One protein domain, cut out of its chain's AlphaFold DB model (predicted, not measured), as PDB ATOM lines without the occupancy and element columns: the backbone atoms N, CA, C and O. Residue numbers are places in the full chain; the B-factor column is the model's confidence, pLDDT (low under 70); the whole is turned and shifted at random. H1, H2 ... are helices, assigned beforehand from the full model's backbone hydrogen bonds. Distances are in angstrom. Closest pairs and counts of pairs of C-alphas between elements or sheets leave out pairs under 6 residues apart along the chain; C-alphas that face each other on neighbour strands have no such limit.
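Overview. This is residues 46 to 104 of the 142 residues of an uncharacterized protein of candidate division CPR2 bacterium GW2011_GWC2_39_10 (UniProt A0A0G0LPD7). A long helix, H3, makes the spine of a rod; the shorter H2 folds back along one end of it as a lopsided helical hairpin, and the small H1 lies near its other end, joined to H2 by the unnamed stretch of residues 52 to 60. The turn of the hairpin sticks out at one end of the rod with residues 71 to 76, and both ends of the printed part lie toward the other. The 59 printed residues hold three named helices, in the order H1, H2, H3, and no named strand; the class is all helix. The whole is loose, with a radius of gyration of the C-alphas of 14.1 A and spans of 48 by 18 by 15 A.

Arrangement. H3, residues 75 to 96, touches H2, residues 61 to 69, with residues 78 to 85 alone. Their closest C-alphas, those of Lys 78 and Thr 68, are 5.2 A apart. This hairpin has a shallow tilt of 20 degrees, and its helices run opposite ways. H1, residues 46 to 51, is close to H3 but not clearly touching; their closest C-alphas, those of Ala 51 and Val 95, are 7.6 A apart. H1 and H3 run opposite ways at a shallow tilt of 32 degrees. H1 and H2 are apart. In H1 and H3 every O i to N i+4 pair is within hydrogen-bond range; in H2 2 of 5 are, beside 5 of 6 O i to N i+3 pairs.

Along the chain. H3 runs 31.5 A, from C-alpha 75 at (21.053, -16.075, 88.008) to C-alpha 96 at (1.930, 2.825, 71.555). H2 is 13.7 A long. H1 is 8.7 A long and begins at C-alpha 46, (-9.547, 8.025, 81.170).

Size, cuts and confidence. The two C-alphas farthest apart, those of Glu 71 and Asp 104, are 47.8 A apart. The printed part has no cut. The link from H2 to H3 is tight and that from H1 to H2 short. The mean pLDDT of the printed part is 72.0; residues 46 to 59 and 95 to 103 are under 70.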
ATOM      1  N   SER A  46      -9.266   8.970  80.090       50.78
ATOM      2  CA  SER A  46      -9.547   8.025  81.170       50.78
ATOM      3  C   SER A  46      -9.181   6.570  80.866       50.78
ATOM      4  O   SER A  46      -8.835   5.830  81.783       50.78
ATOM      5  N   GLN A  47      -9.243   6.128  79.606       48.38
ATOM      6  CA  GLN A  47      -8.961   4.726  79.286       48.38
ATOM      7  C   GLN A  47      -7.495   4.485  78.943       48.38
ATOM      8  O   GLN A  47      -6.980   3.413  79.242       48.38
ATOM      9  N   VAL A  48      -6.800   5.480  78.385       50.41
ATOM     10  CA  VAL A  48      -5.341   5.400  78.212       50.41
ATOM     11  C   VAL A  48      -4.642   5.440  79.575       50.41
ATOM     12  O   VAL A  48      -3.667   4.721  79.770       50.41
ATOM     13  N   GLU A  49      -5.178   6.190  80.543       49.38
ATOM     14  CA  GLU A  49      -4.665   6.214  81.920       49.38
ATOM     15  C   GLU A  49      -4.905   4.897  82.678       49.38
ATOM     16  O   GLU A  49      -3.994   4.408  83.341       49.38
ATOM     17  N   MET A  50      -6.079   4.263  82.542       47.94
ATOM     18  CA  MET A  50      -6.346   2.962  83.186       47.94
ATOM     19  C   MET A  50      -5.608   1.792  82.528       47.94
ATOM     20  O   MET A  50      -5.192   0.858  83.208       47.94
ATOM     21  N   ALA A  51      -5.440   1.834  81.210       52.69
ATOM     22  CA  ALA A  51      -4.746   0.793  80.461       52.69
ATOM     23  C   ALA A  51      -3.210   0.948  80.504       52.69
ATOM     24  O   ALA A  51      -2.456   0.055  80.111       52.69
ATOM     25  N   GLY A  52      -2.749   2.102  80.983       53.81
ATOM     26  CA  GLY A  52      -1.366   2.542  80.967       53.81
ATOM     27  C   GLY A  52      -0.731   2.659  82.347       53.81
ATOM     28  O   GLY A  52       0.169   3.478  82.486       53.81
ATOM     29  N   ILE A  53      -1.149   1.887  83.357       57.16
ATOM     30  CA  ILE A  53      -0.331   1.760  84.571       57.16
ATOM     31  C   ILE A  53       0.841   0.836  84.206       57.16
ATOM     32  O   ILE A  53       0.621  -0.365  84.031       57.16
ATOM     33  N   PRO A  54       2.069   1.358  84.025       58.53
ATOM     34  CA  PRO A  54       3.210   0.500  83.758       58.53
ATOM     35  C   PRO A  54       3.420  -0.440  84.950       58.53
ATOM     36  O   PRO A  54       3.133  -0.053  86.089       58.53
ATOM     37  N   PRO A  55       3.982  -1.640  84.740       56.94
ATOM     38  CA  PRO A  55       4.555  -2.409  85.835       56.94
ATOM     39  C   PRO A  55       5.739  -1.610  86.410       56.94
ATOM     40  O   PRO A  55       6.858  -1.786  85.960       56.94
ATOM     41  N   LEU A  56       5.467  -0.703  87.357       58.69
ATOM     42  CA  LEU A  56       6.371   0.311  87.928       58.69
ATOM     43  C   LEU A  56       6.995   1.270  86.881       58.69
ATOM     44  O   LEU A  56       7.785   0.854  86.034       58.69
ATOM     45  N   PRO A  57       6.699   2.585  86.921       53.09
ATOM     46  CA  PRO A  57       7.357   3.543  86.040       53.09
ATOM     47  C   PRO A  57       8.814   3.726  86.478       53.09
ATOM     48  O   PRO A  57       9.103   4.450  87.428       53.09
ATOM     49  N   LEU A  58       9.745   3.076  85.783       59.44
ATOM     50  CA  LEU A  58      11.161   3.419  85.857       59.44
ATOM     51  C   LEU A  58      11.478   4.369  84.703       59.44
ATOM     52  O   LEU A  58      11.231   4.059  83.540       59.44
ATOM     53  N   ASN A  59      12.011   5.543  85.043       59.59
ATOM     54  CA  ASN A  59      12.341   6.590  84.074       59.59
ATOM     55  C   ASN A  59      13.485   6.194  83.120       59.59
ATOM     56  O   ASN A  59      13.710   6.894  82.136       59.59
ATOM     57  N   ASP A  60      14.190   5.089  83.386       73.19
ATOM     58  CA  ASP A  60      15.320   4.636  82.582       73.19
ATOM     59  C   ASP A  60      15.404   3.101  82.511       73.19
ATOM     60  O   ASP A  60      15.887   2.434  83.427       73.19
ATOM     61  N   THR A  61      14.939   2.520  81.403       73.62
ATOM     62  CA  THR A  61      15.051   1.075  81.151       73.62
ATOM     63  C   THR A  61      16.483   0.620  80.879       73.62
ATOM     64  O   THR A  61      16.755  -0.569  81.044       73.62
ATOM     65  N   LYS A  62      17.406   1.524  80.508       75.44
ATOM     66  CA  LYS A  62      18.828   1.181  80.352       75.44
ATOM     67  C   LYS A  62      19.479   0.940  81.704       75.44
ATOM     68  O   LYS A  62      20.143  -0.071  81.889       75.44
ATOM     69  N   ALA A  63      19.190   1.798  82.681       77.69
ATOM     70  CA  ALA A  63      19.661   1.597  84.049       77.69
ATOM     71  C   ALA A  63      19.212   0.237  84.622       77.69
ATOM     72  O   ALA A  63      19.949  -0.388  85.377       77.69
ATOM     73  N   VAL A  64      18.026  -0.248  84.231       80.12
ATOM     74  CA  VAL A  64      17.514  -1.572  84.626       80.12
ATOM     75  C   VAL A  64      18.190  -2.707  83.856       80.12
ATOM     76  O   VAL A  64      18.526  -3.722  84.461       80.12
ATOM     77  N   SER A  65      18.435  -2.557  82.547       79.00
ATOM     78  CA  SER A  65      19.179  -3.569  81.782       79.00
ATOM     79  C   SER A  65      20.607  -3.735  82.286       79.00
ATOM     80  O   SER A  65      21.102  -4.858  82.362       79.00
ATOM     81  N   ASP A  66      21.237  -2.642  82.709       84.62
ATOM     82  CA  ASP A  66      22.611  -2.637  83.208       84.62
ATOM     83  C   ASP A  66      22.746  -3.369  84.553       84.62
ATOM     84  O   ASP A  66      23.831  -3.837  84.896       84.62
ATOM     85  N   LEU A  67      21.645  -3.576  85.293       82.38
ATOM     86  CA  LEU A  67      21.652  -4.422  86.490       82.38
ATOM     87  C   LEU A  67      22.005  -5.875  86.156       82.38
ATOM     88  O   LEU A  67      22.653  -6.533  86.962       82.38
ATOM     89  N   THR A  68      21.676  -6.374  84.960       79.69
ATOM     90  CA  THR A  68      22.026  -7.752  84.563       79.69
ATOM     91  C   THR A  68      23.544  -7.975  84.455       79.69
ATOM     92  O   THR A  68      24.022  -9.107  84.600       79.69
ATOM     93  N   LEU A  69      24.316  -6.894  84.285       83.31
ATOM     94  CA  LEU A  69      25.778  -6.912  84.205       83.31
ATOM     95  C   LEU A  69      26.457  -7.030  85.572       83.31
ATOM     96  O   LEU A  69      27.644  -7.342  85.628       83.31
ATOM     97  N   ARG A  70      25.738  -6.806  86.679       83.50
ATOM     98  CA  ARG A  70      26.344  -6.910  88.008       83.50
ATOM     99  C   ARG A  70      26.615  -8.367  88.374       83.50
ATOM    100  O   ARG A  70      25.803  -9.258  88.115       83.50
ATOM    101  N   GLU A  71      27.764  -8.619  88.984       81.38
ATOM    102  CA  GLU A  71      28.187  -9.967  89.385       81.38
ATOM    103  C   GLU A  71      27.551 -10.430  90.703       81.38
ATOM    104  O   GLU A  71      27.489 -11.627  90.963       81.38
ATOM    105  N   ASP A  72      27.035  -9.499  91.511       87.25
ATOM    106  CA  ASP A  72      26.444  -9.773  92.824       87.25
ATOM    107  C   ASP A  72      24.977 -10.227  92.774       87.25
ATOM    108  O   ASP A  72      24.402 -10.576  93.803       87.25
ATOM    109  N   LEU A  73      24.375 -10.252  91.583       85.75
ATOM    110  CA  LEU A  73      23.019 -10.747  91.363       85.75
ATOM    111  C   LEU A  73      23.025 -12.235  91.038       85.75
ATOM    112  O   LEU A  73      23.811 -12.713  90.213       85.75
ATOM    113  N   SER A  74      22.088 -12.964  91.644       89.50
ATOM    114  CA  SER A  74      21.909 -14.372  91.327       89.50
ATOM    115  C   SER A  74      21.406 -14.539  89.891       89.50
ATOM    116  O   SER A  74      20.818 -13.635  89.290       89.50
ATOM    117  N   LYS A  75      21.597 -15.734  89.328       87.69
ATOM    118  CA  LYS A  75      21.053 -16.075  88.008       87.69
ATOM    119  C   LYS A  75      19.530 -15.877  87.951       87.69
ATOM    120  O   LYS A  75      19.028 -15.370  86.955       87.69
ATOM    121  N   ALA A  76      18.829 -16.220  89.032       87.00
ATOM    122  CA  ALA A  76      17.384 -16.047  89.136       87.00
ATOM    123  C   ALA A  76      16.974 -14.563  89.094       87.00
ATOM    124  O   ALA A  76      15.987 -14.221  88.447       87.00
ATOM    125  N   ASP A  77      17.756 -13.672  89.713       85.00
ATOM    126  CA  ASP A  77      17.477 -12.231  89.684       85.00
ATOM    127  C   ASP A  77      17.671 -11.646  88.281       85.00
ATOM    128  O   ASP A  77      16.873 -10.829  87.824       85.00
ATOM    129  N   LYS A  78      18.707 -12.095  87.561       87.50
ATOM    130  CA  LYS A  78      18.965 -11.671  86.175       87.50
ATOM    131  C   LYS A  78      17.848 -12.115  85.234       87.50
ATOM    132  O   LYS A  78      17.364 -11.310  84.443       87.50
ATOM    133  N   GLU A  79      17.388 -13.358  85.373       88.62
ATOM    134  CA  GLU A  79      16.248 -13.886  84.613       88.62
ATOM    135  C   GLU A  79      14.952 -13.110  84.915       88.62
ATOM    136  O   GLU A  79      14.185 -12.805  83.999       88.62
ATOM    137  N   ALA A  80      14.724 -12.717  86.174       85.44
ATOM    138  CA  ALA A  80      13.576 -11.895  86.557       85.44
ATOM    139  C   ALA A  80      13.625 -10.481  85.941       85.44
ATOM    140  O   ALA A  80      12.599  -9.972  85.485       85.44
ATOM    141  N   ILE A  81      14.810  -9.860  85.881       86.88
ATOM    142  CA  ILE A  81      15.014  -8.550  85.239       86.88
ATOM    143  C   ILE A  81      14.743  -8.630  83.731       86.88
ATOM    144  O   ILE A  81      14.041  -7.778  83.183       86.88
ATOM    145  N   GLU A  82      15.254  -9.659  83.052       88.00
ATOM    146  CA  GLU A  82      15.017  -9.865  81.618       88.00
ATOM    147  C   GLU A  82      13.536 -10.114  81.304       88.00
ATOM    148  O   GLU A  82      13.000  -9.554  80.340       88.00
ATOM    149  N   ALA A  83      12.855 -10.907  82.139       86.88
ATOM    150  CA  ALA A  83      11.418 -11.136  82.027       86.88
ATOM    151  C   ALA A  83      10.632  -9.824  82.172       86.88
ATOM    152  O   ALA A  83       9.806  -9.504  81.316       86.88
ATOM    153  N   TRP A  84      10.955  -9.012  83.184       86.12
ATOM    154  CA  TRP A  84      10.319  -7.710  83.382       86.12
ATOM    155  C   TRP A  84      10.573  -6.748  82.209       86.12
ATOM    156  O   TRP A  84       9.640  -6.098  81.742       86.12
ATOM    157  N   LEU A  85      11.798  -6.687  81.668       85.94
ATOM    158  CA  LEU A  85      12.124  -5.846  80.505       85.94
ATOM    159  C   LEU A  85      11.319  -6.244  79.262       85.94
ATOM    160  O   LEU A  85      10.854  -5.381  78.509       85.94
ATOM    161  N   LYS A  86      11.135  -7.549  79.050       86.62
ATOM    162  CA  LYS A  86      10.306  -8.083  77.968       86.62
ATOM    163  C   LYS A  86       8.838  -7.698  78.152       86.62
ATOM    164  O   LYS A  86       8.217  -7.226  77.199       86.62
ATOM    165  N   ASP A  87       8.301  -7.847  79.358       83.31
ATOM    166  CA  ASP A  87       6.916  -7.490  79.672       83.31
ATOM    167  C   ASP A  87       6.673  -5.983  79.547       83.31
ATOM    168  O   ASP A  87       5.680  -5.558  78.953       83.31
ATOM    169  N   TYR A  88       7.620  -5.164  80.004       81.94
ATOM    170  CA  TYR A  88       7.568  -3.714  79.867       81.94
ATOM    171  C   TYR A  88       7.584  -3.277  78.397       81.94
ATOM    172  O   TYR A  88       6.790  -2.424  77.994       81.94
ATOM    173  N   LYS A  89       8.427  -3.894  77.559       82.12
ATOM    174  CA  LYS A  89       8.438  -3.645  76.110       82.12
ATOM    175  C   LYS A  89       7.115  -4.046  75.456       82.12
ATOM    176  O   LYS A  89       6.563  -3.270  74.680       82.12
ATOM    177  N   ASN A  90       6.575  -5.215  75.803       81.81
ATOM    178  CA  ASN A  90       5.276  -5.669  75.303       81.81
ATOM    179  C   ASN A  90       4.148  -4.709  75.705       81.81
ATOM    180  O   ASN A  90       3.281  -4.399  74.886       81.81
ATOM    181  N   TRP A  91       4.168  -4.196  76.937       77.31
ATOM    182  CA  TRP A  91       3.236  -3.171  77.402       77.31
ATOM    183  C   TRP A  91       3.401  -1.860  76.619       77.31
ATOM    184  O   TRP A  91       2.413  -1.339  76.102       77.31
ATOM    185  N   GLN A  92       4.633  -1.367  76.436       75.38
ATOM    186  CA  GLN A  92       4.905  -0.169  75.635       75.38
ATOM    187  C   GLN A  92       4.398  -0.317  74.200       75.38
ATOM    188  O   GLN A  92       3.775   0.607  73.680       75.38
ATOM    189  N   ASP A  93       4.630  -1.466  73.567       75.38
ATOM    190  CA  ASP A  93       4.141  -1.752  72.219       75.38
ATOM    191  C   ASP A  93       2.613  -1.841  72.184       75.38
ATOM    192  O   ASP A  93       1.992  -1.413  71.213       75.38
ATOM    193  N   THR A  94       1.988  -2.350  73.243       70.62
ATOM    194  CA  THR A  94       0.527  -2.443  73.366       70.62
ATOM    195  C   THR A  94      -0.118  -1.062  73.522       70.62
ATOM    196  O   THR A  94      -1.121  -0.777  72.862       70.62
ATOM    197  N   VAL A  95       0.489  -0.182  74.327       67.50
ATOM    198  CA  VAL A  95       0.050   1.206  74.535       67.50
ATOM    199  C   VAL A  95       0.321   2.067  73.296       67.50
ATOM    200  O   VAL A  95      -0.588   2.738  72.810       67.50
ATOM    201  N   LYS A  96       1.540   2.026  72.733       65.38
ATOM    202  CA  LYS A  96       1.930   2.825  71.555       65.38
ATOM    203  C   LYS A  96       1.170   2.429  70.297       65.38
ATOM    204  O   LYS A  96       0.756   3.305  69.546       65.38
ATOM    205  N   ASN A  97       0.976   1.131  70.062       62.69
ATOM    206  CA  ASN A  97       0.285   0.655  68.863       62.69
ATOM    207  C   ASN A  97      -1.238   0.577  69.037       62.69
ATOM    208  O   ASN A  97      -1.894  -0.003  68.176       62.69
ATOM    209  N   GLN A  98      -1.793   1.097  70.144       61.22
ATOM    210  CA  GLN A  98      -3.227   1.052  70.459       61.22
ATOM    211  C   GLN A  98      -3.852  -0.337  70.223       61.22
ATOM    212  O   GLN A  98      -5.018  -0.453  69.864       61.22
ATOM    213  N   LYS A  99      -3.074  -1.416  70.410       52.00
ATOM    214  CA  LYS A  99      -3.551  -2.793  70.195       52.00
ATOM    215  C   LYS A  99      -4.503  -3.246  71.295       52.00
ATOM    216  O   LYS A  99      -5.107  -4.309  71.182       52.00
ATOM    217  N   MET A 100      -4.647  -2.455  72.356       52.94
ATOM    218  CA  MET A 100      -5.778  -2.620  73.246       52.94
ATOM    219  C   MET A 100      -7.040  -2.235  72.497       52.94
ATOM    220  O   MET A 100      -7.145  -1.146  71.940       52.94
ATOM    221  N   ASN A 101      -8.004  -3.146  72.514       53.03
ATOM    222  CA  ASN A 101      -9.364  -2.902  72.072       53.03
ATOM    223  C   ASN A 101     -10.028  -1.964  73.098       53.03
ATOM    224  O   ASN A 101     -10.889  -2.367  73.876       53.03
ATOM    225  N   VAL A 102      -9.503  -0.739  73.202       57.34
ATOM    226  CA  VAL A 102      -9.952   0.275  74.144       57.34
ATOM    227  C   VAL A 102     -11.316   0.713  73.648       57.34
ATOM    228  O   VAL A 102     -11.452   1.283  72.567       57.34
ATOM    229  N   TYR A 103     -12.336   0.353  74.412       62.38
ATOM    230  CA  TYR A 103     -13.722   0.645  74.108       62.38
ATOM    231  C   TYR A 103     -13.899   2.152  73.885       62.38
ATOM    232  O   TYR A 103     -13.796   2.932  74.825       62.38
ATOM    233  N   ASP A 104     -14.140   2.597  72.649       72.44
ATOM    234  CA  ASP A 104     -14.256   4.033  72.371       72.44
ATOM    235  C   ASP A 104     -15.506   4.590  73.090       72.44
ATOM    236  O   ASP A 104     -16.633   4.185  72.773       72.44
TER     237      ASP A 104